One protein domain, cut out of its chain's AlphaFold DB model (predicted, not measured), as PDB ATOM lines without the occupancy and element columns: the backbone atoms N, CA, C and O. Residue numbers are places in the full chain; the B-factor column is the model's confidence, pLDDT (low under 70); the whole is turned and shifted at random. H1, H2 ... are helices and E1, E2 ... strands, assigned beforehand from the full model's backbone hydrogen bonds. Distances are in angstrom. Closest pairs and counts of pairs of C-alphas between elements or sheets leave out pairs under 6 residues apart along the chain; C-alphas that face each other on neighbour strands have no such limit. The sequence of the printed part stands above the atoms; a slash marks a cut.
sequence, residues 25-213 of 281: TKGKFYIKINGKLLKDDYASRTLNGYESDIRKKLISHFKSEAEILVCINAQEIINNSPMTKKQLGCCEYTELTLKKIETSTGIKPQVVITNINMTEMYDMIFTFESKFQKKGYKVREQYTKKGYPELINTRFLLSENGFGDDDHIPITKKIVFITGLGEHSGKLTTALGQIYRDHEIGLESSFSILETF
ATOM      1  N   THR A  25      43.007   6.116 -99.209       97.19
ATOM      2  CA  THR A  25      42.901   4.790 -98.597       97.19
ATOM      3  C   THR A  25      43.925   3.855 -99.234       97.19
ATOM      4  O   THR A  25      43.911   3.696-100.450       97.19
ATOM      5  N   LYS A  26      44.785   3.172 -98.470       96.06
ATOM      6  CA  LYS A  26      45.755   2.219 -99.054       96.06
ATOM      7  C   LYS A  26      45.092   0.888 -99.428       96.06
ATOM      8  O   LYS A  26      45.269   0.404-100.544       96.06
ATOM      9  N   GLY A  27      44.262   0.352 -98.535       96.56
ATOM     10  CA  GLY A  27      43.452  -0.852 -98.728       96.56
ATOM     11  C   GLY A  27      42.157  -0.582 -99.496       96.56
ATOM     12  O   GLY A  27      42.170   0.001-100.583       96.56
ATOM     13  N   LYS A  28      41.027  -1.020 -98.948       98.25
ATOM     14  CA  LYS A  28      39.678  -0.864 -99.504       98.25
ATOM     15  C   LYS A  28      38.932   0.287 -98.834       98.25
ATOM     16  O   LYS A  28      39.075   0.518 -97.635       98.25
ATOM     17  N   PHE A  29      38.124   1.008 -99.604       98.75
ATOM     18  CA  PHE A  29      37.315   2.114 -99.106       98.75
ATOM     19  C   PHE A  29      35.850   1.690 -98.961       98.75
ATOM     20  O   PHE A  29      35.118   1.571 -99.949       98.75
ATOM     21  N   TYR A  30      35.426   1.447 -97.721       98.75
ATOM     22  CA  TYR A  30      34.071   1.013 -97.388       98.75
ATOM     23  C   TYR A  30      33.155   2.210 -97.128       98.75
ATOM     24  O   TYR A  30      33.415   3.032 -96.252       98.75
ATOM     25  N   ILE A  31      32.042   2.288 -97.854       98.81
ATOM     26  CA  ILE A  31      31.086   3.396 -97.779       98.81
ATOM     27  C   ILE A  31      29.731   2.866 -97.317       98.81
ATOM     28  O   ILE A  31      29.000   2.224 -98.076       98.81
ATOM     29  N   LYS A  32      29.353   3.165 -96.075       98.31
ATOM     30  CA  LYS A  32      28.025   2.836 -95.542       98.31
ATOM     31  C   LYS A  32      26.994   3.839 -96.046       98.31
ATOM     32  O   LYS A  32      27.060   5.022 -95.733       98.31
ATOM     33  N   ILE A  33      25.974   3.359 -96.746       97.38
ATOM     34  CA  ILE A  33      24.860   4.189 -97.210       97.38
ATOM     35  C   ILE A  33      23.782   4.255 -96.121       97.38
ATOM     36  O   ILE A  33      23.131   3.255 -95.793       97.38
ATOM     37  N   ASN A  34      23.547   5.455 -95.592       93.31
ATOM     38  CA  ASN A  34      22.421   5.749 -94.708       93.31
ATOM     39  C   ASN A  34      21.225   6.237 -95.536       93.31
ATOM     40  O   ASN A  34      21.294   7.220 -96.278       93.31
ATOM     41  N   GLY A  35      20.091   5.550 -95.407       89.44
ATOM     42  CA  GLY A  35      18.895   5.805 -96.212       89.44
ATOM     43  C   GLY A  35      18.803   4.903 -97.444       89.44
ATOM     44  O   GLY A  35      19.487   3.889 -97.550       89.44
ATOM     45  N   LYS A  36      17.902   5.244 -98.364       90.38
ATOM     46  CA  LYS A  36      17.602   4.403 -99.529       90.38
ATOM     47  C   LYS A  36      18.636   4.623-100.631       90.38
ATOM     48  O   LYS A  36      18.854   5.753-101.045       90.38
ATOM     49  N   LEU A  37      19.213   3.540-101.155       93.75
ATOM     50  CA  LEU A  37      20.114   3.590-102.314       93.75
ATOM     51  C   LEU A  37      19.360   3.969-103.597       93.75
ATOM     52  O   LEU A  37      19.812   4.820-104.353       93.75
ATOM     53  N   LEU A  38      18.201   3.344-103.848       94.25
ATOM     54  CA  LEU A  38      17.554   3.423-105.161       94.25
ATOM     55  C   LEU A  38      16.798   4.732-105.430       94.25
ATOM     56  O   LEU A  38      16.753   5.175-106.577       94.25
ATOM     57  N   LYS A  39      16.141   5.288-104.408       93.81
ATOM     58  CA  LYS A  39      15.364   6.531-104.493       93.81
ATOM     59  C   LYS A  39      15.313   7.240-103.144       93.81
ATOM     60  O   LYS A  39      14.794   6.672-102.178       93.81
ATOM     61  N   ASP A  40      15.782   8.480-103.101       93.88
ATOM     62  CA  ASP A  40      15.645   9.384-101.959       93.88
ATOM     63  C   ASP A  40      14.464  10.344-102.173       93.88
ATOM     64  O   ASP A  40      14.595  11.536-102.461       93.88
ATOM     65  N   ASP A  41      13.256   9.785-102.062       92.31
ATOM     66  CA  ASP A  41      12.013  10.544-102.244       92.31
ATOM     67  C   ASP A  41      11.832  11.629-101.171       92.31
ATOM     68  O   ASP A  41      10.999  12.516-101.317       92.31
ATOM     69  N   TYR A  42      12.523  11.518-100.031       92.50
ATOM     70  CA  TYR A  42      12.454  12.542 -98.994       92.50
ATOM     71  C   TYR A  42      13.292  13.753 -99.398       92.50
ATOM     72  O   TYR A  42      12.728  14.837 -99.484       92.50
ATOM     73  N   ALA A  43      14.565  13.551 -99.754       93.81
ATOM     74  CA  ALA A  43      15.431  14.631-100.223       93.81
ATOM     75  C   ALA A  43      14.835  15.386-101.417       93.81
ATOM     76  O   ALA A  43      14.748  16.602-101.372       93.81
ATOM     77  N   SER A  44      14.321  14.675-102.423       94.25
ATOM     78  CA  SER A  44      13.701  15.304-103.608       94.25
ATOM     79  C   SER A  44      12.464  16.162-103.314       94.25
ATOM     80  O   SER A  44      12.194  17.100-104.054       94.25
ATOM     81  N   ARG A  45      11.708  15.871-102.245       94.12
ATOM     82  CA  ARG A  45      10.585  16.727-101.814       94.12
ATOM     83  C   ARG A  45      11.026  17.901-100.946       94.12
ATOM     84  O   ARG A  45      10.324  18.901-100.899       94.12
ATOM     85  N   THR A  46      12.132  17.749-100.227       93.31
ATOM     86  CA  THR A  46      12.632  18.742 -99.270       93.31
ATOM     87  C   THR A  46      13.576  19.750 -99.926       93.31
ATOM     88  O   THR A  46      13.573  20.920 -99.568       93.31
ATOM     89  N   LEU A  47      14.369  19.309-100.900       93.75
ATOM     90  CA  LEU A  47      15.390  20.090-101.589       93.75
ATOM     91  C   LEU A  47      14.957  20.279-103.044       93.75
ATOM     92  O   LEU A  47      15.080  19.369-103.864       93.75
ATOM     93  N   ASN A  48      14.404  21.450-103.358       93.81
ATOM     94  CA  ASN A  48      13.883  21.754-104.690       93.81
ATOM     95  C   ASN A  48      15.004  21.701-105.742       93.81
ATOM     96  O   ASN A  48      15.881  22.554-105.740       93.81
ATOM     97  N   GLY A  49      14.966  20.720-106.643       94.06
ATOM     98  CA  GLY A  49      16.035  20.456-107.615       94.06
ATOM     99  C   GLY A  49      16.887  19.225-107.292       94.06
ATOM    100  O   GLY A  49      17.691  18.818-108.127       94.06
ATOM    101  N   TYR A  50      16.691  18.582-106.131       95.81
ATOM    102  CA  TYR A  50      17.359  17.327-105.778       95.81
ATOM    103  C   TYR A  50      16.794  16.139-106.568       95.81
ATOM    104  O   TYR A  50      15.618  15.774-106.454       95.81
ATOM    105  N   GLU A  51      17.653  15.465-107.324       96.00
ATOM    106  CA  GLU A  51      17.302  14.283-108.098       96.00
ATOM    107  C   GLU A  51      17.218  13.039-107.204       96.00
ATOM    108  O   GLU A  51      18.200  12.575-106.623       96.00
ATOM    109  N   SER A  52      16.025  12.442-107.118       95.94
ATOM    110  CA  SER A  52      15.774  11.290-106.234       95.94
ATOM    111  C   SER A  52      16.687  10.081-106.491       95.94
ATOM    112  O   SER A  52      16.869   9.255-105.597       95.94
ATOM    113  N   ASP A  53      17.255   9.944-107.689       96.12
ATOM    114  CA  ASP A  53      18.073   8.813-108.118       96.12
ATOM    115  C   ASP A  53      19.588   9.076-108.094       96.12
ATOM    116  O   ASP A  53      20.356   8.213-108.535       96.12
ATOM    117  N   ILE A  54      20.028  10.204-107.525       95.56
ATOM    118  CA  ILE A  54      21.430  10.644-107.550       95.56
ATOM    119  C   ILE A  54      22.419   9.593-107.030       95.56
ATOM    120  O   ILE A  54      23.489   9.407-107.598       95.56
ATOM    121  N   ARG A  55      22.040   8.815-106.009       96.25
ATOM    122  CA  ARG A  55      22.895   7.762-105.437       96.25
ATOM    123  C   ARG A  55      23.144   6.617-106.418       96.25
ATOM    124  O   ARG A  55      24.227   6.046-106.421       96.25
ATOM    125  N   LYS A  56      22.178   6.287-107.282       95.56
ATOM    126  CA  LYS A  56      22.380   5.270-108.328       95.56
ATOM    127  C   LYS A  56      23.317   5.794-109.411       95.56
ATOM    128  O   LYS A  56      24.188   5.049-109.844       95.56
ATOM    129  N   LYS A  57      23.167   7.069-109.800       96.81
ATOM    130  CA  LYS A  57      24.073   7.743-110.747       96.81
ATOM    131  C   LYS A  57      25.502   7.783-110.199       96.81
ATOM    132  O   LYS A  57      26.433   7.421-110.909       96.81
ATOM    133  N   LEU A  58      25.652   8.113-108.914       98.00
ATOM    134  CA  LEU A  58      26.923   8.085-108.190       98.00
ATOM    135  C   LEU A  58      27.566   6.695-108.207       98.00
ATOM    136  O   LEU A  58      28.714   6.556-108.599       98.00
ATOM    137  N   ILE A  59      26.831   5.650-107.826       97.94
ATOM    138  CA  ILE A  59      27.383   4.286-107.790       97.94
ATOM    139  C   ILE A  59      27.703   3.781-109.205       97.94
ATOM    140  O   ILE A  59      28.722   3.129-109.408       97.94
ATOM    141  N   SER A  60      26.865   4.106-110.194       97.38
ATOM    142  CA  SER A  60      27.087   3.720-111.592       97.38
ATOM    143  C   SER A  60      28.342   4.364-112.190       97.38
ATOM    144  O   SER A  60      29.030   3.723-112.984       97.38
ATOM    145  N   HIS A  61      28.687   5.587-111.767       97.88
ATOM    146  CA  HIS A  61      29.951   6.231-112.131       97.88
ATOM    147  C   HIS A  61      31.162   5.370-111.734       97.88
ATOM    148  O   HIS A  61      32.076   5.200-112.532       97.88
ATOM    149  N   PHE A  62      31.116   4.724-110.564       98.38
ATOM    150  CA  PHE A  62      32.187   3.859-110.057       98.38
ATOM    151  C   PHE A  62      32.051   2.378-110.449       98.38
ATOM    152  O   PHE A  62      32.720   1.528-109.863       98.38
ATOM    153  N   LYS A  63      31.209   2.013-111.427       98.00
ATOM    154  CA  LYS A  63      30.887   0.599-111.738       98.00
ATOM    155  C   LYS A  63      32.098  -0.320-111.959       98.00
ATOM    156  O   LYS A  63      32.033  -1.503-111.643       98.00
ATOM    157  N   SER A  64      33.194   0.195-112.519       97.75
ATOM    158  CA  SER A  64      34.420  -0.574-112.789       97.75
ATOM    159  C   SER A  64      35.287  -0.789-111.548       97.75
ATOM    160  O   SER A  64      36.117  -1.704-111.528       97.75
ATOM    161  N   GLU A  65      35.081   0.029-110.518       98.06
ATOM    162  CA  GLU A  65      35.935   0.183-109.335       98.06
ATOM    163  C   GLU A  65      35.202  -0.101-108.023       98.06
ATOM    164  O   GLU A  65      35.823  -0.036-106.957       98.06
ATOM    165  N   ALA A  66      33.912  -0.436-108.098       98.56
ATOM    166  CA  ALA A  66      33.052  -0.636-106.947       98.56
ATOM    167  C   ALA A  66      32.420  -2.033-106.885       98.56
ATOM    168  O   ALA A  66      32.044  -2.624-107.898       98.56
ATOM    169  N   GLU A  67      32.245  -2.523-105.661       98.81
ATOM    170  CA  GLU A  67      31.354  -3.635-105.316       98.81
ATOM    171  C   GLU A  67      30.218  -3.136-104.411       98.81
ATOM    172  O   GLU A  67      30.336  -2.098-103.755       98.81
ATOM    173  N   ILE A  68      29.095  -3.864-104.377       98.81
ATOM    174  CA  ILE A  68      27.946  -3.537-103.521       98.81
ATOM    175  C   ILE A  68      27.654  -4.708-102.585       98.81
ATOM    176  O   ILE A  68      27.418  -5.825-103.048       98.81
ATOM    177  N   LEU A  69      27.589  -4.426-101.283       98.81
ATOM    178  CA  LEU A  69      27.088  -5.336-100.256       98.81
ATOM    179  C   LEU A  69      25.677  -4.912 -99.839       98.81
ATOM    180  O   LEU A  69      25.438  -3.755 -99.485       98.81
ATOM    181  N   VAL A  70      24.734  -5.850 -99.882       98.69
ATOM    182  CA  VAL A  70      23.348  -5.661 -99.443       98.69
ATOM    183  C   VAL A  70      23.130  -6.481 -98.182       98.69
ATOM    184  O   VAL A  70      23.007  -7.701 -98.241       98.69
ATOM    185  N   CYS A  71      23.087  -5.796 -97.043       98.75
ATOM    186  CA  CYS A  71      22.961  -6.430 -95.739       98.75
ATOM    187  C   CYS A  71      21.489  -6.626 -95.355       98.75
ATOM    188  O   CYS A  71      20.656  -5.737 -95.574       98.75
ATOM    189  N   ILE A  72      21.162  -7.766 -94.762       98.25
ATOM    190  CA  ILE A  72      19.822  -8.096 -94.286       98.25
ATOM    191  C   ILE A  72      19.921  -8.853 -92.965       98.25
ATOM    192  O   ILE A  72      20.730  -9.762 -92.823       98.25
ATOM    193  N   ASN A  73      19.124  -8.456 -91.977       97.50
ATOM    194  CA  ASN A  73      19.143  -9.103 -90.671       97.50
ATOM    195  C   ASN A  73      18.441 -10.472 -90.743       97.50
ATOM    196  O   ASN A  73      17.370 -10.582 -91.343       97.50
ATOM    197  N   ALA A  74      19.038 -11.498 -90.134       97.56
ATOM    198  CA  ALA A  74      18.506 -12.856 -90.078       97.56
ATOM    199  C   ALA A  74      17.059 -12.894 -89.556       97.56
ATOM    200  O   ALA A  74      16.215 -13.584 -90.126       97.56
ATOM    201  N   GLN A  75      16.721 -12.070 -88.561       96.62
ATOM    202  CA  GLN A  75      15.373 -12.019 -87.999       96.62
ATOM    203  C   GLN A  75      14.319 -11.545 -89.009       96.62
ATOM    204  O   GLN A  75      13.180 -12.009 -88.988       96.62
ATOM    205  N   GLU A  76      14.695 -10.658 -89.934       97.19
ATOM    206  CA  GLU A  76      13.795 -10.197 -90.996       97.19
ATOM    207  C   GLU A  76      13.475 -11.322 -91.984       97.19
ATOM    208  O   GLU A  76      12.383 -11.369 -92.554       97.19
ATOM    209  N   ILE A  77      14.429 -12.230 -92.204       97.12
ATOM    210  CA  ILE A  77      14.246 -13.428 -93.029       97.12
ATOM    211  C   ILE A  77      13.345 -14.421 -92.293       97.12
ATOM    212  O   ILE A  77      12.354 -14.864 -92.870       97.12
ATOM    213  N   ILE A  78      13.656 -14.707 -91.026       96.81
ATOM    214  CA  ILE A  78      12.921 -15.648 -90.166       96.81
ATOM    215  C   ILE A  78      11.444 -15.262 -90.068       96.81
ATOM    216  O   ILE A  78      10.561 -16.091 -90.269       96.81
ATOM    217  N   ASN A  79      11.168 -13.980 -89.835       95.31
ATOM    218  CA  ASN A  79       9.803 -13.473 -89.710       95.31
ATOM    219  C   ASN A  79       9.126 -13.212 -91.062       95.31
ATOM    220  O   ASN A  79       7.958 -12.827 -91.099       95.31
ATOM    221  N   ASN A  80       9.865 -13.350 -92.169       95.06
ATOM    222  CA  ASN A  80       9.481 -12.862 -93.490       95.06
ATOM    223  C   ASN A  80       8.882 -11.443 -93.433       95.06
ATOM    224  O   ASN A  80       7.837 -11.164 -94.028       95.06
ATOM    225  N   SER A  81       9.538 -10.550 -92.691       95.69
ATOM    226  CA  SER A  81       8.957  -9.273 -92.288       95.69
ATOM    227  C   SER A  81       8.459  -8.439 -93.468       95.69
ATOM    228  O   SER A  81       9.083  -8.421 -94.537       95.69
ATOM    229  N   PRO A  82       7.369  -7.680 -93.285       95.06
ATOM    230  CA  PRO A  82       6.867  -6.791 -94.314       95.06
ATOM    231  C   PRO A  82       7.781  -5.577 -94.507       95.06
ATOM    232  O   PRO A  82       7.874  -4.683 -93.670       95.06
ATOM    233  N   MET A  83       8.409  -5.492 -95.677       92.69
ATOM    234  CA  MET A  83       9.394  -4.449 -96.001       92.69
ATOM    235  C   MET A  83       8.769  -3.170 -96.569       92.69
ATOM    236  O   MET A  83       9.447  -2.164 -96.806       92.69
ATOM    237  N   THR A  84       7.471  -3.201 -96.871       90.44
ATOM    238  CA  THR A  84       6.757  -2.084 -97.494       90.44
ATOM    239  C   THR A  84       5.354  -1.936 -96.921       90.44
ATOM    240  O   THR A  84       4.787  -2.882 -96.388       90.44
ATOM    241  N   LYS A  85       4.733  -0.766 -97.133       87.69
ATOM    242  CA  LYS A  85       3.329  -0.516 -96.756       87.69
ATOM    243  C   LYS A  85       2.332  -1.500 -97.386       87.69
ATOM    244  O   LYS A  85       1.243  -1.667 -96.860       87.69
ATOM    245  N   LYS A  86       2.696  -2.133 -98.508       91.31
ATOM    246  CA  LYS A  86       1.894  -3.172 -99.175       91.31
ATOM    247  C   LYS A  86       2.148  -4.577 -98.609       91.31
ATOM    248  O   LYS A  86       1.763  -5.545 -99.244       91.31
ATOM    249  N   GLN A  87       2.820  -4.681 -97.459       90.69
ATOM    250  CA  GLN A  87       3.111  -5.938 -96.763       90.69
ATOM    251  C   GLN A  87       3.925  -6.939 -97.604       90.69
ATOM    252  O   GLN A  87       3.798  -8.147 -97.452       90.69
ATOM    253  N   LEU A  88       4.781  -6.435 -98.504       94.31
ATOM    254  CA  LEU A  88       5.668  -7.294 -99.289       94.31
ATOM    255  C   LEU A  88       6.694  -7.972 -98.373       94.31
ATOM    256  O   LEU A  88       7.473  -7.266 -97.725       94.31
ATOM    257  N   GLY A  89       6.705  -9.305 -98.353       96.38
ATOM    258  CA  GLY A  89       7.595 -10.087 -97.497       96.38
ATOM    259  C   GLY A  89       9.076  -9.873 -97.810       96.38
ATOM    260  O   GLY A  89       9.463  -9.587 -98.950       96.38
ATOM    261  N   CYS A  90       9.909 -10.035 -96.787       96.44
ATOM    262  CA  CYS A  90      11.359  -9.856 -96.808       96.44
ATOM    263  C   CYS A  90      12.045 -10.540 -98.001       96.44
ATOM    264  O   CYS A  90      12.822  -9.913 -98.730       96.44
ATOM    265  N   CYS A  91      11.714 -11.808 -98.254       96.94
ATOM    266  CA  CYS A  91      12.335 -12.591 -99.320       96.94
ATOM    267  C   CYS A  91      11.996 -12.050-100.723       96.94
ATOM    268  O   CYS A  91      12.876 -11.901-101.575       96.94
ATOM    269  N   GLU A  92      10.730 -11.704-100.963       97.31
ATOM    270  CA  GLU A  92      10.287 -11.135-102.240       97.31
ATOM    271  C   GLU A  92      10.841  -9.719-102.450       97.31
ATOM    272  O   GLU A  92      11.366  -9.394-103.521       97.31
ATOM    273  N   TYR A  93      10.799  -8.886-101.409       97.12
ATOM    274  CA  TYR A  93      11.358  -7.540-101.452       97.12
ATOM    275  C   TYR A  93      12.858  -7.547-101.752       97.12
ATOM    276  O   TYR A  93      13.334  -6.719-102.537       97.12
ATOM    277  N   THR A  94      13.597  -8.494-101.170       97.62
ATOM    278  CA  THR A  94      15.030  -8.657-101.423       97.62
ATOM    279  C   THR A  94      15.287  -8.976-102.890       97.62
ATOM    280  O   THR A  94      16.073  -8.283-103.533       97.62
ATOM    281  N   GLU A  95      14.556  -9.928-103.473       98.12
ATOM    282  CA  GLU A  95      14.698 -10.267-104.892       98.12
ATOM    283  C   GLU A  95      14.436  -9.073-105.819       98.12
ATOM    284  O   GLU A  95      15.230  -8.808-106.728       98.12
ATOM    285  N   LEU A  96      13.355  -8.325-105.585       97.50
ATOM    286  CA  LEU A  96      13.052  -7.135-106.382       97.50
ATOM    287  C   LEU A  96      14.117  -6.048-106.216       97.50
ATOM    288  O   LEU A  96      14.424  -5.335-107.173       97.50
ATOM    289  N   THR A  97      14.664  -5.897-105.012       97.44
ATOM    290  CA  THR A  97      15.658  -4.864-104.715       97.44
ATOM    291  C   THR A  97      17.008  -5.187-105.342       97.44
ATOM    292  O   THR A  97      17.585  -4.304-105.976       97.44
ATOM    293  N   LEU A  98      17.477  -6.437-105.260       98.44
ATOM    294  CA  LEU A  98      18.738  -6.865-105.874       98.44
ATOM    295  C   LEU A  98      18.719  -6.662-107.395       98.44
ATOM    296  O   LEU A  98      19.603  -5.993-107.928       98.44
ATOM    297  N   LYS A  99      17.647  -7.105-108.071       98.19
ATOM    298  CA  LYS A  99      17.469  -6.895-109.522       98.19
ATOM    299  C   LYS A  99      17.489  -5.412-109.899       98.19
ATOM    300  O   LYS A  99      18.086  -5.028-110.902       98.19
ATOM    301  N   LYS A 100      16.837  -4.559-109.099       97.94
ATOM    302  CA  LYS A 100      16.802  -3.105-109.334       97.94
ATOM    303  C   LYS A 100      18.162  -2.447-109.119       97.94
ATOM    304  O   LYS A 100      18.496  -1.547-109.886       97.94
ATOM    305  N   ILE A 101      18.917  -2.863-108.098       98.25
ATOM    306  CA  ILE A 101      20.288  -2.389-107.865       98.25
ATOM    307  C   ILE A 101      21.159  -2.757-109.064       98.25
ATOM    308  O   ILE A 101      21.768  -1.863-109.647       98.25
ATOM    309  N   GLU A 102      21.141  -4.023-109.480       98.06
ATOM    310  CA  GLU A 102      21.926  -4.511-110.616       98.06
ATOM    311  C   GLU A 102      21.589  -3.749-111.901       98.06
ATOM    312  O   GLU A 102      22.467  -3.140-112.506       98.06
ATOM    313  N   THR A 103      20.303  -3.658-112.250       97.75
ATOM    314  CA  THR A 103      19.858  -2.966-113.473       97.75
ATOM    315  C   THR A 103      20.192  -1.472-113.456       97.75
ATOM    316  O   THR A 103      20.503  -0.897-114.493       97.75
ATOM    317  N   SER A 104      20.121  -0.817-112.292       96.69
ATOM    318  CA  SER A 104      20.318   0.636-112.220       96.69
ATOM    319  C   SER A 104      21.774   1.067-112.076       96.69
ATOM    320  O   SER A 104      22.086   2.216-112.369       96.69
ATOM    321  N   THR A 105      22.637   0.204-111.542       97.44
ATOM    322  CA  THR A 105      24.047   0.539-111.275       97.44
ATOM    323  C   THR A 105      25.004  -0.147-112.243       97.44
ATOM    324  O   THR A 105      26.106   0.352-112.460       97.44
ATOM    325  N   GLY A 106      24.588  -1.267-112.845       97.62
ATOM    326  CA  GLY A 106      25.452  -2.158-113.617       97.62
ATOM    327  C   GLY A 106      26.326  -3.069-112.749       97.62
ATOM    328  O   GLY A 106      27.187  -3.759-113.288       97.62
ATOM    329  N   ILE A 107      26.133  -3.074-111.424       98.25
ATOM    330  CA  ILE A 107      26.916  -3.869-110.473       98.25
ATOM    331  C   ILE A 107      26.019  -4.947-109.874       98.25
ATOM    332  O   ILE A 107      25.005  -4.635-109.247       98.25
ATOM    333  N   LYS A 108      26.409  -6.218-110.012       98.06
ATOM    334  CA  LYS A 108      25.720  -7.326-109.347       98.06
ATOM    335  C   LYS A 108      26.065  -7.329-107.848       98.06
ATOM    336  O   LYS A 108      27.226  -7.564-107.512       98.06
ATOM    337  N   PRO A 109      25.105  -7.063-106.942       98.25
ATOM    338  CA  PRO A 109      25.388  -6.998-105.510       98.25
ATOM    339  C   PRO A 109      25.675  -8.380-104.905       98.25
ATOM    340  O   PRO A 109      25.177  -9.398-105.388       98.25
ATOM    341  N   GLN A 110      26.422  -8.406-103.801       98.62
ATOM    342  CA  GLN A 110      26.515  -9.560-102.901       98.62
ATOM    343  C   GLN A 110      25.543  -9.368-101.728       98.62
ATOM    344  O   GLN A 110      25.346  -8.244-101.259       98.62
ATOM    345  N   VAL A 111      24.925 -10.447-101.255       98.69
ATOM    346  CA  VAL A 111      24.018 -10.434-100.101       98.69
ATOM    347  C   VAL A 111      24.802 -10.811 -98.851       98.69
ATOM    348  O   VAL A 111      25.563 -11.773 -98.873       98.69
ATOM    349  N   VAL A 112      24.600 -10.071 -97.766       98.75
ATOM    350  CA  VAL A 112      25.182 -10.372 -96.455       98.75
ATOM    351  C   VAL A 112      24.042 -10.578 -95.467       98.75
ATOM    352  O   VAL A 112      23.284  -9.645 -95.198       98.75
ATOM    353  N   ILE A 113      23.886 -11.794 -94.957       98.56
ATOM    354  CA  ILE A 113      22.910 -12.115 -93.918       98.56
ATOM    355  C   ILE A 113      23.591 -11.883 -92.571       98.56
ATOM    356  O   ILE A 113      24.575 -12.536 -92.248       98.56
ATOM    357  N   THR A 114      23.093 -10.920 -91.805       98.12
ATOM    358  CA  THR A 114      23.724 -10.456 -90.563       98.12
ATOM    359  C   THR A 114      22.970 -10.930 -89.330       98.12
ATOM    360  O   THR A 114      21.742 -11.008 -89.374       98.12
ATOM    361  N   ASN A 115      23.679 -11.089 -88.210       95.88
ATOM    362  CA  ASN A 115      23.131 -11.501 -86.911       95.88
ATOM    363  C   ASN A 115      22.498 -12.898 -86.939       95.88
ATOM    364  O   ASN A 115      21.430 -13.116 -86.371       95.88
ATOM    365  N   ILE A 116      23.139 -13.843 -87.625       97.19
ATOM    366  CA  ILE A 116      22.715 -15.241 -87.579       97.19
ATOM    367  C   ILE A 116      23.014 -15.798 -86.187       97.19
ATOM    368  O   ILE A 116      24.150 -15.745 -85.709       97.19
ATOM    369  N   ASN A 117      21.988 -16.356 -85.548       95.12
ATOM    370  CA  ASN A 117      22.143 -17.239 -84.405       95.12
ATOM    371  C   ASN A 117      21.878 -18.679 -84.865       95.12
ATOM    372  O   ASN A 117      20.755 -19.019 -85.230       95.12
ATOM    373  N   MET A 118      22.905 -19.532 -84.826       91.62
ATOM    374  CA  MET A 118      22.815 -20.925 -85.288       91.62
ATOM    375  C   MET A 118      21.785 -21.760 -84.516       91.62
ATOM    376  O   MET A 118      21.340 -22.793 -85.008       91.62
ATOM    377  N   THR A 119      21.375 -21.324 -83.321       91.81
ATOM    378  CA  THR A 119      20.345 -22.011 -82.532       91.81
ATOM    379  C   THR A 119      18.916 -21.578 -82.879       91.81
ATOM    380  O   THR A 119      17.971 -22.127 -82.319       91.81
ATOM    381  N   GLU A 120      18.729 -20.595 -83.764       91.56
ATOM    382  CA  GLU A 120      17.430 -19.972 -84.045       91.56
ATOM    383  C   GLU A 120      17.020 -20.143 -85.511       91.56
ATOM    384  O   GLU A 120      17.418 -19.380 -86.386       91.56
ATOM    385  N   MET A 121      16.175 -21.146 -85.771       92.31
ATOM    386  CA  MET A 121      15.492 -21.361 -87.058       92.31
ATOM    387  C   MET A 121      16.398 -21.254 -88.304       92.31
ATOM    388  O   MET A 121      15.982 -20.742 -89.349       92.31
ATOM    389  N   TYR A 122      17.627 -21.769 -88.202       94.50
ATOM    390  CA  TYR A 122      18.649 -21.667 -89.247       94.50
ATOM    391  C   TYR A 122      18.193 -22.245 -90.601       94.50
ATOM    392  O   TYR A 122      18.539 -21.700 -91.644       94.50
ATOM    393  N   ASP A 123      17.311 -23.251 -90.614       96.31
ATOM    394  CA  ASP A 123      16.730 -23.809 -91.848       96.31
ATOM    395  C   ASP A 123      16.041 -22.751 -92.734       96.31
ATOM    396  O   ASP A 123      16.064 -22.840 -93.968       96.31
ATOM    397  N   MET A 124      15.444 -21.712 -92.134       96.94
ATOM    398  CA  MET A 124      14.843 -20.607 -92.890       96.94
ATOM    399  C   MET A 124      15.900 -19.685 -93.504       96.94
ATOM    400  O   MET A 124      15.721 -19.218 -94.634       96.94
ATOM    401  N   ILE A 125      17.011 -19.466 -92.796       97.69
ATOM    402  CA  ILE A 125      18.169 -18.727 -93.309       97.69
ATOM    403  C   ILE A 125      18.791 -19.485 -94.480       97.69
ATOM    404  O   ILE A 125      18.914 -18.922 -95.569       97.69
ATOM    405  N   PHE A 126      19.046 -20.781 -94.307       97.31
ATOM    406  CA  PHE A 126      19.580 -21.654 -95.350       97.31
ATOM    407  C   PHE A 126      18.676 -21.705 -96.593       97.31
ATOM    408  O   PHE A 126      19.144 -21.652 -97.735       97.31
ATOM    409  N   THR A 127      17.352 -21.746 -96.404       98.12
ATOM    410  CA  THR A 127      16.386 -21.705 -97.517       98.12
ATOM    411  C   THR A 127      16.480 -20.393 -98.300       98.12
ATOM    412  O   THR A 127      16.453 -20.392 -99.539       98.12
ATOM    413  N   PHE A 128      16.595 -19.264 -97.597       98.31
ATOM    414  CA  PHE A 128      16.779 -17.951 -98.210       98.31
ATOM    415  C   PHE A 128      18.109 -17.882 -98.967       98.31
ATOM    416  O   PHE A 128      18.122 -17.531-100.150       98.31
ATOM    417  N   GLU A 129      19.208 -18.266 -98.324       98.38
ATOM    418  CA  GLU A 129      20.549 -18.313 -98.906       98.38
ATOM    419  C   GLU A 129      20.559 -19.133-100.205       98.38
ATOM    420  O   GLU A 129      20.867 -18.604-101.280       98.38
ATOM    421  N   SER A 130      20.088 -20.381-100.131       98.50
ATOM    422  CA  SER A 130      19.973 -21.305-101.262       98.50
ATOM    423  C   SER A 130      19.183 -20.705-102.427       98.50
ATOM    424  O   SER A 130      19.539 -20.882-103.597       98.50
ATOM    425  N   LYS A 131      18.098 -19.973-102.146       98.44
ATOM    426  CA  LYS A 131      17.299 -19.304-103.184       98.44
ATOM    427  C   LYS A 131      18.112 -18.242-103.927       98.44
ATOM    428  O   LYS A 131      18.007 -18.157-105.155       98.44
ATOM    429  N   PHE A 132      18.889 -17.420-103.224       98.56
ATOM    430  CA  PHE A 132      19.669 -16.346-103.848       98.56
ATOM    431  C   PHE A 132      20.941 -16.857-104.529       98.56
ATOM    432  O   PHE A 132      21.261 -16.380-105.622       98.56
ATOM    433  N   GLN A 133      21.576 -17.893-103.987       98.44
ATOM    434  CA  GLN A 133      22.674 -18.602-104.651       98.44
ATOM    435  C   GLN A 133      22.225 -19.240-105.972       98.44
ATOM    436  O   GLN A 133      22.878 -19.045-106.996       98.44
ATOM    437  N   LYS A 134      21.050 -19.892-106.015       98.38
ATOM    438  CA  LYS A 134      20.458 -20.424-107.265       98.38
ATOM    439  C   LYS A 134      20.162 -19.342-108.310       98.38
ATOM    440  O   LYS A 134      20.145 -19.625-109.502       98.38
ATOM    441  N   LYS A 135      19.947 -18.093-107.882       97.69
ATOM    442  CA  LYS A 135      19.802 -16.919-108.766       97.69
ATOM    443  C   LYS A 135      21.154 -16.292-109.151       97.69
ATOM    444  O   LYS A 135      21.196 -15.265-109.830       97.69
ATOM    445  N   GLY A 136      22.260 -16.900-108.727       97.94
ATOM    446  CA  GLY A 136      23.624 -16.490-109.040       97.94
ATOM    447  C   GLY A 136      24.131 -15.302-108.224       97.94
ATOM    448  O   GLY A 136      25.073 -14.644-108.670       97.94
ATOM    449  N   TYR A 137      23.506 -14.972-107.090       98.44
ATOM    450  CA  TYR A 137      24.063 -14.007-106.140       98.44
ATOM    451  C   TYR A 137      25.054 -14.704-105.208       98.44
ATOM    452  O   TYR A 137      24.837 -15.841-104.798       98.44
ATOM    453  N   LYS A 138      26.125 -14.000-104.840       98.44
ATOM    454  CA  LYS A 138      26.969 -14.412-103.713       98.44
ATOM    455  C   LYS A 138      26.226 -14.067-102.425       98.44
ATOM    456  O   LYS A 138      25.735 -12.944-102.309       98.44
ATOM    457  N   VAL A 139      26.144 -15.014-101.498       98.50
ATOM    458  CA  VAL A 139      25.529 -14.830-100.178       98.50
ATOM    459  C   VAL A 139      26.584 -15.138 -99.122       98.50
ATOM    460  O   VAL A 139      27.411 -16.020 -99.345       98.50
ATOM    461  N   ARG A 140      26.616 -14.339 -98.055       98.25
ATOM    462  CA  ARG A 140      27.622 -14.385 -96.991       98.25
ATOM    463  C   ARG A 140      26.946 -14.324 -95.637       98.25
ATOM    464  O   ARG A 140      26.044 -13.503 -95.456       98.25
ATOM    465  N   GLU A 141      27.405 -15.142 -94.710       98.00
ATOM    466  CA  GLU A 141      26.883 -15.223 -93.352       98.00
ATOM    467  C   GLU A 141      27.725 -14.407 -92.369       98.00
ATOM    468  O   GLU A 141      28.954 -14.440 -92.379       98.00
ATOM    469  N   GLN A 142      27.055 -13.644 -91.509       98.00
ATOM    470  CA  GLN A 142      27.668 -12.993 -90.357       98.00
ATOM    471  C   GLN A 142      26.872 -13.330 -89.105       98.00
ATOM    472  O   GLN A 142      25.645 -13.165 -89.059       98.00
ATOM    473  N   TYR A 143      27.581 -13.758 -88.071       96.50
ATOM    474  CA  TYR A 143      26.991 -14.327 -86.868       96.50
ATOM    475  C   TYR A 143      26.836 -13.288 -85.765       96.50
ATOM    476  O   TYR A 143      27.548 -12.281 -85.697       96.50
ATOM    477  N   THR A 144      25.884 -13.527 -84.872       94.44
ATOM    478  CA  THR A 144      25.652 -12.659 -83.718       94.44
ATOM    479  C   THR A 144      26.890 -12.612 -82.824       94.44
ATOM    480  O   THR A 144      27.425 -13.640 -82.414       94.44
ATOM    481  N   LYS A 145      27.342 -11.402 -82.476       91.81
ATOM    482  CA  LYS A 145      28.498 -11.204 -81.593       91.81
ATOM    483  C   LYS A 145      28.017 -10.921 -80.176       91.81
ATOM    484  O   LYS A 145      27.294  -9.956 -79.938       91.81
ATOM    485  N   LYS A 146      28.413 -11.773 -79.227       86.50
ATOM    486  CA  LYS A 146      27.937 -11.714 -77.838       86.50
ATOM    487  C   LYS A 146      28.121 -10.317 -77.240       86.50
ATOM    488  O   LYS A 146      29.231  -9.794 -77.194       86.50
ATOM    489  N   GLY A 147      27.021  -9.749 -76.748       80.94
ATOM    490  CA  GLY A 147      26.992  -8.437 -76.108       80.94
ATOM    491  C   GLY A 147      27.057  -7.256 -77.075       80.94
ATOM    492  O   GLY A 147      26.787  -6.146 -76.655       80.94
ATOM    493  N   TYR A 148      27.356  -7.433 -78.359       85.06
ATOM    494  CA  TYR A 148      27.391  -6.315 -79.298       85.06
ATOM    495  C   TYR A 148      25.969  -5.929 -79.753       85.06
ATOM    496  O   TYR A 148      25.184  -6.820 -80.075       85.06
ATOM    497  N   PRO A 149      25.632  -4.626 -79.856       78.56
ATOM    498  CA  PRO A 149      26.503  -3.459 -79.661       78.56
ATOM    499  C   PRO A 149      26.531  -2.886 -78.229       78.56
ATOM    500  O   PRO A 149      27.271  -1.937 -77.986       78.56
ATOM    501  N   GLU A 150      25.751  -3.420 -77.288       81.69
ATOM    502  CA  GLU A 150      25.532  -2.824 -75.954       81.69
ATOM    503  C   GLU A 150      26.741  -2.948 -75.008       81.69
ATOM    504  O   GLU A 150      27.115  -2.008 -74.309       81.69
ATOM    505  N   LEU A 151      27.399  -4.102 -75.022       81.38
ATOM    506  CA  LEU A 151      28.572  -4.467 -74.241       81.38
ATOM    507  C   LEU A 151      29.740  -4.799 -75.175       81.38
ATOM    508  O   LEU A 151      29.979  -5.943 -75.565       81.38
ATOM    509  N   ILE A 152      30.493  -3.764 -75.535       83.50
ATOM    510  CA  ILE A 152      31.607  -3.873 -76.482       83.50
ATOM    511  C   ILE A 152      32.839  -4.458 -75.786       83.50
ATOM    512  O   ILE A 152      33.540  -3.752 -75.054       83.50
ATOM    513  N   ASN A 153      33.147  -5.717 -76.091       89.38
ATOM    514  CA  ASN A 153      34.437  -6.342 -75.807       89.38
ATOM    515  C   ASN A 153      35.292  -6.341 -77.085       89.38
ATOM    516  O   ASN A 153      35.154  -7.221 -77.931       89.38
ATOM    517  N   THR A 154      36.169  -5.345 -77.237       90.69
ATOM    518  CA  THR A 154      36.986  -5.178 -78.451       90.69
ATOM    519  C   THR A 154      37.923  -6.356 -78.693       90.69
ATOM    520  O   THR A 154      38.050  -6.790 -79.829       90.69
ATOM    521  N   ARG A 155      38.516  -6.931 -77.640       90.62
ATOM    522  CA  ARG A 155      39.382  -8.115 -77.756       90.62
ATOM    523  C   ARG A 155      38.626  -9.330 -78.291       90.62
ATOM    524  O   ARG A 155      39.189 -10.099 -79.053       90.62
ATOM    525  N   PHE A 156      37.372  -9.510 -77.880       93.06
ATOM    526  CA  PHE A 156      36.526 -10.570 -78.421       93.06
ATOM    527  C   PHE A 156      36.133 -10.281 -79.874       93.06
ATOM    528  O   PHE A 156      36.275 -11.156 -80.720       93.06
ATOM    529  N   LEU A 157      35.680  -9.059 -80.176       93.56
ATOM    530  CA  LEU A 157      35.265  -8.677 -81.531       93.56
ATOM    531  C   LEU A 157      36.407  -8.801 -82.547       93.56
ATOM    532  O   LEU A 157      36.186  -9.292 -83.648       93.56
ATOM    533  N   LEU A 158      37.619  -8.399 -82.172       93.62
ATOM    534  CA  LEU A 158      38.826  -8.479 -82.997       93.62
ATOM    535  C   LEU A 158      39.557  -9.811 -82.769       93.62
ATOM    536  O   LEU A 158      40.694  -9.838 -82.304       93.62
ATOM    537  N   SER A 159      38.862 -10.923 -83.001       94.06
ATOM    538  CA  SER A 159      39.431 -12.268 -82.879       94.06
ATOM    539  C   SER A 159      38.783 -13.241 -83.861       94.06
ATOM    540  O   SER A 159      37.721 -12.940 -84.411       94.06
ATOM    541  N   GLU A 160      39.368 -14.436 -83.999       92.31
ATOM    542  CA  GLU A 160      38.793 -15.573 -84.743       92.31
ATOM    543  C   GLU A 160      37.371 -15.942 -84.297       92.31
ATOM    544  O   GLU A 160      36.578 -16.369 -85.112       92.31
ATOM    545  N   ASN A 161      37.002 -15.710 -83.032       91.12
ATOM    546  CA  ASN A 161      35.642 -15.981 -82.536       91.12
ATOM    547  C   ASN A 161      34.725 -14.737 -82.576       91.12
ATOM    548  O   ASN A 161      33.572 -14.784 -82.147       91.12
ATOM    549  N   GLY A 162      35.263 -13.595 -83.012       94.06
ATOM    550  CA  GLY A 162      34.559 -12.330 -83.199       94.06
ATOM    551  C   GLY A 162      34.210 -12.126 -84.668       94.06
ATOM    552  O   GLY A 162      33.550 -12.960 -85.275       94.06
ATOM    553  N   PHE A 163      34.675 -11.035 -85.274       95.12
ATOM    554  CA  PHE A 163      34.595 -10.828 -86.728       95.12
ATOM    555  C   PHE A 163      35.334 -11.909 -87.528       95.12
ATOM    556  O   PHE A 163      35.060 -12.097 -88.713       95.12
ATOM    557  N   GLY A 164      36.258 -12.622 -86.884       93.75
ATOM    558  CA  GLY A 164      36.963 -13.756 -87.453       93.75
ATOM    559  C   GLY A 164      36.112 -15.016 -87.674       93.75
ATOM    560  O   GLY A 164      36.536 -15.922 -88.385       93.75
ATOM    561  N   ASP A 165      34.900 -15.044 -87.130       95.06
ATOM    562  CA  ASP A 165      33.958 -16.159 -87.271       95.06
ATOM    563  C   ASP A 165      32.997 -15.940 -88.454       95.06
ATOM    564  O   ASP A 165      32.376 -16.867 -88.953       95.06
ATOM    565  N   ASP A 166      32.882 -14.697 -88.938       96.31
ATOM    566  CA  ASP A 166      32.037 -14.362 -90.087       96.31
ATOM    567  C   ASP A 166      32.640 -14.871 -91.402       96.31
ATOM    568  O   ASP A 166      33.868 -14.889 -91.565       96.31
ATOM    569  N   ASP A 167      31.785 -15.158 -92.389       95.38
ATOM    570  CA  ASP A 167      32.224 -15.515 -93.734       95.38
ATOM    571  C   ASP A 167      33.200 -14.485 -94.302       95.38
ATOM    572  O   ASP A 167      32.964 -13.269 -94.301       95.38
ATOM    573  N   HIS A 168      34.275 -14.984 -94.911       90.69
ATOM    574  CA  HIS A 168      35.138 -14.131 -95.706       90.69
ATOM    575  C   HIS A 168      34.389 -13.637 -96.954       90.69
ATOM    576  O   HIS A 168      33.942 -14.413 -97.806       90.69
ATOM    577  N   ILE A 169      34.298 -12.314 -97.088       95.56
ATOM    578  CA  ILE A 169      33.760 -11.646 -98.273       95.56
ATOM    579  C   ILE A 169      34.947 -11.204 -99.139       95.56
ATOM    580  O   ILE A 169      35.583 -10.205 -98.821       95.56
ATOM    581  N   PRO A 170      35.275 -11.913-100.235       92.50
ATOM    582  CA  PRO A 170      36.405 -11.546-101.074       92.50
ATOM    583  C   PRO A 170      36.075 -10.278-101.869       92.50
ATOM    584  O   PRO A 170      35.335 -10.337-102.856       92.50
ATOM    585  N   ILE A 171      36.637  -9.150-101.435       96.75
ATOM    586  CA  ILE A 171      36.539  -7.859-102.115       96.75
ATOM    587  C   ILE A 171      37.758  -7.655-103.008       96.75
ATOM    588  O   ILE A 171      38.905  -7.593-102.567       96.75
ATOM    589  N   THR A 172      37.502  -7.477-104.294       96.12
ATOM    590  CA  THR A 172      38.544  -7.256-105.303       96.12
ATOM    591  C   THR A 172      38.666  -5.785-105.670       96.12
ATOM    592  O   THR A 172      39.767  -5.296-105.928       96.12
ATOM    593  N   LYS A 173      37.552  -5.053-105.639       98.25
ATOM    594  CA  LYS A 173      37.477  -3.651-106.049       98.25
ATOM    595  C   LYS A 173      37.952  -2.690-104.966       98.25
ATOM    596  O   LYS A 173      38.208  -3.108-103.842       98.25
ATOM    597  N   LYS A 174      38.181  -1.428-105.337       98.25
ATOM    598  CA  LYS A 174      38.725  -0.406-104.431       98.25
ATOM    599  C   LYS A 174      37.641   0.153-103.520       98.25
ATOM    600  O   LYS A 174      37.892   0.346-102.336       98.25
ATOM    601  N   ILE A 175      36.459   0.394-104.078       98.81
ATOM    602  CA  ILE A 175      35.319   0.998-103.393       98.81
ATOM    603  C   ILE A 175      34.300  -0.096-103.069       98.81
ATOM    604  O   ILE A 175      34.019  -0.966-103.894       98.81
ATOM    605  N   VAL A 176      33.717  -0.054-101.876       98.88
ATOM    606  CA  VAL A 176      32.654  -0.982-101.477       98.88
ATOM    607  C   VAL A 176      31.489  -0.198-100.903       98.88
ATOM    608  O   VAL A 176      31.578   0.354 -99.809       98.88
ATOM    609  N   PHE A 177      30.367  -0.174-101.615       98.81
ATOM    610  CA  PHE A 177      29.137   0.423-101.105       98.81
ATOM    611  C   PHE A 177      28.365  -0.595-100.271       98.81
ATOM    612  O   PHE A 177      27.993  -1.661-100.755       98.81
ATOM    613  N   ILE A 178      28.065  -0.244 -99.025       98.75
ATOM    614  CA  ILE A 178      27.322  -1.089 -98.092       98.75
ATOM    615  C   ILE A 178      25.940  -0.478 -97.881       98.75
ATOM    616  O   ILE A 178      25.780   0.570 -97.252       98.75
ATOM    617  N   THR A 179      24.917  -1.148 -98.398       98.31
ATOM    618  CA  THR A 179      23.504  -0.815 -98.182       98.31
ATOM    619  C   THR A 179      22.823  -1.927 -97.387       98.31
ATOM    620  O   THR A 179      23.414  -2.969 -97.122       98.31
ATOM    621  N   GLY A 180      21.575  -1.718 -96.968       97.00
ATOM    622  CA  GLY A 180      20.834  -2.746 -96.248       97.00
ATOM    623  C   GLY A 180      19.328  -2.639 -96.411       97.00
ATOM    624  O   GLY A 180      18.813  -1.579 -96.780       97.00
ATOM    625  N   LEU A 181      18.654  -3.754 -96.151       95.50
ATOM    626  CA  LEU A 181      17.205  -3.915 -96.204       95.50
ATOM    627  C   LEU A 181      16.672  -4.033 -94.774       95.50
ATOM    628  O   LEU A 181      17.232  -4.774 -93.971       95.50
ATOM    629  N   GLY A 182      15.614  -3.286 -94.466       85.75
ATOM    630  CA  GLY A 182      15.095  -3.180 -93.103       85.75
ATOM    631  C   GLY A 182      15.922  -2.261 -92.195       85.75
ATOM    632  O   GLY A 182      16.946  -1.679 -92.585       85.75
ATOM    633  N   GLU A 183      15.432  -2.092 -90.973       78.38
ATOM    634  CA  GLU A 183      16.166  -1.414 -89.904       78.38
ATOM    635  C   GLU A 183      17.195  -2.378 -89.300       78.38
ATOM    636  O   GLU A 183      17.120  -3.584 -89.505       78.38
ATOM    637  N   HIS A 184      18.239  -1.865 -88.643       87.12
ATOM    638  CA  HIS A 184      19.256  -2.706 -87.977       87.12
ATOM    639  C   HIS A 184      19.891  -3.820 -88.845       87.12
ATOM    640  O   HIS A 184      20.421  -4.798 -88.330       87.12
ATOM    641  N   SER A 185      19.911  -3.627 -90.169       94.75
ATOM    642  CA  SER A 185      20.503  -4.510 -91.199       94.75
ATOM    643  C   SER A 185      21.997  -4.865 -91.046       94.75
ATOM    644  O   SER A 185      22.571  -5.399 -91.978       94.75
ATOM    645  N   GLY A 186      22.682  -4.471 -89.969       95.75
ATOM    646  CA  GLY A 186      24.086  -4.842 -89.740       95.75
ATOM    647  C   GLY A 186      25.154  -4.094 -90.555       95.75
ATOM    648  O   GLY A 186      26.332  -4.325 -90.323       95.75
ATOM    649  N   LYS A 187      24.798  -3.129 -91.422       97.69
ATOM    650  CA  LYS A 187      25.749  -2.410 -92.310       97.69
ATOM    651  C   LYS A 187      27.066  -1.953 -91.660       97.69
ATOM    652  O   LYS A 187      28.120  -2.073 -92.271       97.69
ATOM    653  N   LEU A 188      26.999  -1.348 -90.466       95.94
ATOM    654  CA  LEU A 188      28.204  -0.867 -89.777       95.94
ATOM    655  C   LEU A 188      29.053  -2.043 -89.290       95.94
ATOM    656  O   LEU A 188      30.247  -2.058 -89.541       95.94
ATOM    657  N   THR A 189      28.430  -3.039 -88.661       95.50
ATOM    658  CA  THR A 189      29.091  -4.278 -88.230       95.50
ATOM    659  C   THR A 189      29.788  -4.967 -89.399       95.50
ATOM    660  O   THR A 189      30.954  -5.322 -89.283       95.50
ATOM    661  N   THR A 190      29.118  -5.063 -90.552       97.88
ATOM    662  CA  THR A 190      29.702  -5.613 -91.780       97.88
ATOM    663  C   THR A 190      30.944  -4.835 -92.212       97.88
ATOM    664  O   THR A 190      31.961  -5.447 -92.525       97.88
ATOM    665  N   ALA A 191      30.900  -3.498 -92.188       97.56
ATOM    666  CA  ALA A 191      32.054  -2.662 -92.520       97.56
ATOM    667  C   ALA A 191      33.222  -2.861 -91.539       97.56
ATOM    668  O   ALA A 191      34.360  -3.020 -91.966       97.56
ATOM    669  N   LEU A 192      32.937  -2.885 -90.233       96.50
ATOM    670  CA  LEU A 192      33.946  -3.082 -89.189       96.50
ATOM    671  C   LEU A 192      34.619  -4.454 -89.307       96.50
ATOM    672  O   LEU A 192      35.843  -4.534 -89.248       96.50
ATOM    673  N   GLY A 193      33.835  -5.512 -89.532       96.12
ATOM    674  CA  GLY A 193      34.362  -6.860 -89.728       96.12
ATOM    675  C   GLY A 193      35.226  -6.973 -90.980       96.12
ATOM    676  O   GLY A 193      36.283  -7.590 -90.941       96.12
ATOM    677  N   GLN A 194      34.836  -6.319 -92.075       97.44
ATOM    678  CA  GLN A 194      35.646  -6.272 -93.293       97.44
ATOM    679  C   GLN A 194      36.969  -5.522 -93.099       97.44
ATOM    680  O   GLN A 194      38.009  -6.028 -93.505       97.44
ATOM    681  N   ILE A 195      36.958  -4.377 -92.411       97.00
ATOM    682  CA  ILE A 195      38.189  -3.638 -92.089       97.00
ATOM    683  C   ILE A 195      39.106  -4.463 -91.179       97.00
ATOM    684  O   ILE A 195      40.317  -4.464 -91.378       97.00
ATOM    685  N   TYR A 196      38.543  -5.193 -90.212       95.62
ATOM    686  CA  TYR A 196      39.309  -6.140 -89.401       95.62
ATOM    687  C   TYR A 196      39.946  -7.239 -90.261       95.62
ATOM    688  O   TYR A 196      41.144  -7.467 -90.161       95.62
ATOM    689  N   ARG A 197      39.185  -7.887 -91.148       94.88
ATOM    690  CA  ARG A 197      39.717  -8.943 -92.028       94.88
ATOM    691  C   ARG A 197      40.810  -8.436 -92.962       94.88
ATOM    692  O   ARG A 197      41.797  -9.133 -93.160       94.88
ATOM    693  N   ASP A 198      40.642  -7.235 -93.502       95.94
ATOM    694  CA  ASP A 198      41.660  -6.579 -94.314       95.94
ATOM    695  C   ASP A 198      42.945  -6.349 -93.507       95.94
ATOM    696  O   ASP A 198      44.032  -6.667 -93.987       95.94
ATOM    697  N   HIS A 199      42.829  -5.885 -92.259       94.69
ATOM    698  CA  HIS A 199      43.975  -5.728 -91.360       94.69
ATOM    699  C   HIS A 199      44.716  -7.050 -91.114       94.69
ATOM    700  O   HIS A 199      45.944  -7.066 -91.187       94.69
ATOM    701  N   GLU A 200      43.999  -8.158 -90.900       93.62
ATOM    702  CA  GLU A 200      44.620  -9.475 -90.670       93.62
ATOM    703  C   GLU A 200      45.492  -9.945 -91.846       93.62
ATOM    704  O   GLU A 200      46.423 -10.726 -91.660       93.62
ATOM    705  N   ILE A 201      45.232  -9.441 -93.057       93.69
ATOM    706  CA  ILE A 201      46.032  -9.724 -94.259       93.69
ATOM    707  C   ILE A 201      46.927  -8.547 -94.683       93.69
ATOM    708  O   ILE A 201      47.462  -8.541 -95.793       93.69
ATOM    709  N   GLY A 202      47.108  -7.549 -93.814       93.88
ATOM    710  CA  GLY A 202      48.000  -6.406 -94.032       93.88
ATOM    711  C   GLY A 202      47.448  -5.310 -94.951       93.88
ATOM    712  O   GLY A 202      48.213  -4.464 -95.418       93.88
ATOM    713  N   LEU A 203      46.143  -5.298 -95.233       94.94
ATOM    714  CA  LEU A 203      45.479  -4.225 -95.971       94.94
ATOM    715  C   LEU A 203      44.971  -3.133 -95.021       94.94
ATOM    716  O   LEU A 203      44.206  -3.373 -94.092       94.94
ATOM    717  N   GLU A 204      45.340  -1.886 -95.306       95.75
ATOM    718  CA  GLU A 204      44.914  -0.729 -94.514       95.75
ATOM    719  C   GLU A 204      43.669  -0.067 -95.112       95.75
ATOM    720  O   GLU A 204      43.746   0.919 -95.854       95.75
ATOM    721  N   SER A 205      42.509  -0.633 -94.806       97.44
ATOM    722  CA  SER A 205      41.214  -0.155 -95.298       97.44
ATOM    723  C   SER A 205      40.656   1.015 -94.489       97.44
ATOM    724  O   SER A 205      41.011   1.230 -93.330       97.44
ATOM    725  N   SER A 206      39.773   1.794 -95.107       97.38
ATOM    726  CA  SER A 206      39.156   2.980 -94.503       97.38
ATOM    727  C   SER A 206      37.641   2.977 -94.692       97.38
ATOM    728  O   SER A 206      37.078   2.143 -95.404       97.38
ATOM    729  N   PHE A 207      36.972   3.918 -94.029       97.94
ATOM    730  CA  PHE A 207      35.521   3.947 -93.915       97.94
ATOM    731  C   PHE A 207      34.963   5.354 -94.105       97.94
ATOM    732  O   PHE A 207      35.570   6.332 -93.672       97.94
ATOM    733  N   SER A 208      33.781   5.466 -94.704       98.25
ATOM    734  CA  SER A 208      32.964   6.679 -94.649       98.25
ATOM    735  C   SER A 208      31.470   6.358 -94.706       98.25
ATOM    736  O   SER A 208      31.051   5.233 -94.994       98.25
ATOM    737  N   ILE A 209      30.649   7.361 -94.422       98.12
ATOM    738  CA  ILE A 209      29.192   7.286 -94.436       98.12
ATOM    739  C   ILE A 209      28.665   8.211 -95.529       98.12
ATOM    740  O   ILE A 209      29.009   9.383 -95.589       98.12
ATOM    741  N   LEU A 210      27.785   7.687 -96.376       97.38
ATOM    742  CA  LEU A 210      27.029   8.488 -97.330       97.38
ATOM    743  C   LEU A 210      25.619   8.720 -96.793       97.38
ATOM    744  O   LEU A 210      24.813   7.783 -96.704       97.38
ATOM    745  N   GLU A 211      25.294   9.968 -96.477       94.69
ATOM    746  CA  GLU A 211      23.981  10.360 -95.971       94.69
ATOM    747  C   GLU A 211      23.584  11.757 -96.446       94.69
ATOM    748  O   GLU A 211      24.434  12.614 -96.640       94.69
ATOM    749  N   THR A 212      22.282  11.982 -96.634       94.25
ATOM    750  CA  THR A 212      21.764  13.284 -97.094       94.25
ATOM    751  C   THR A 212      21.372  14.195 -95.930       94.25
ATOM    752  O   THR A 212      21.426  15.410 -96.052       94.25
ATOM    753  N   PHE A 213      20.917  13.605 -94.820       94.94
ATOM    754  CA  PHE A 213      20.405  14.339 -93.667       94.94
ATOM    755  C   PHE A 213      20.976  13.783 -92.359       94.94
ATOM    756  O   PHE A 213      21.116  12.556 -92.277       94.94
TER     757      PHE A 213
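What this domain is: This is residues 25 to 213 of the 281 residues of the protein "DUF1846 family protein" of candidate division SR1 bacterium (UniProt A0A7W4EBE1). A strongly twisted sheet of six parallel strands curls round H7 on one face, while H4 and H5 lie side by side over the other face, making three layers. H1 and H6 lie away from the sheet, far from the middle. The printed part has 189 residues, in the order E1 H1 H2 E2 H3 H4 E3 H5 E4 H6 E5 H7 E6; the sheet's order is E4 E3 E2 E5 E1 E6, and the class is mixed, helices and strands. It is compact, with a radius of gyration of the C-alphas of 16.5 A, and rounded, spanning 48 by 41 by 33 A.

Where its parts are: Across the sheet stand E4, residues 139 to 143; E3, residues 110 to 116, 16.8 A long; E2, residues 66 to 73, 23.0 A; E5, residues 175 to 181, 20.1 A; E1, residues 29 to 33, beginning at C-alpha 29 (37.315, 2.114, -99.106); and E6, residues 206 to 210, ending at C-alpha 210 (27.029, 8.488, -97.330). The longer helices are H4, residues 90 to 105, 21.9 A; H7, residues 187 to 200, 20.2 A; and H5, residues 122 to 134, 18.2 A. The shorter ones are H1, residues 41 to 46; H2, 54 to 61; H3, 74 to 78; and H6, 154 to 157.

How they stand to each other: Across neighbour strands, pairs within hydrogen-bond range include N 140 and O 111 of E4 and E3, 2.9 A; N 70 and O 110 of E2 and E3, 2.8 A; N 69 and O 177 of E2 and E5, 2.8 A; N 31 and O 176 of E1 and E5, 2.8 A; and N 30 and O 206 of E1 and E6, 2.9 A. The sheet curls round H7; the closest C-alphas of H7 and E2, Lys 187 and Cys 71, are 6.0 A apart. On the opposite face H4 runs along the strands over E2, at a height over the sheet of 9.4 A, and H5 runs along them over E4 and E3, at 9.7 A. H4 and H5 are close but not clearly touching, the closest C-alphas, Cys 91 and Phe 128, being 7.1 A apart. H3 touches H5 with closest C-alphas Ile 78 and Met 124, 6.0 A apart. H2 only grazes the sheet. E2, H3 H4, E3 and E3, H5, E4 are strand-helix-strand units, parallel neighbour strands with helices between, with right-handed crossovers. In H2, H3, H4, H5 and H7 every O i to N i+4 pair is within hydrogen-bond range; in H1 1 of 2 is, and H6 is too short for such a pair.

The domain as a whole: The C-alphas farthest apart, Gly 49 and Thr 119, are 49.5 A apart. The printed part has no cut. The links H3 to H4 and H6 to E5 are long. The mean pLDDT of the printed part is 95.4, and no printed residue is under 70.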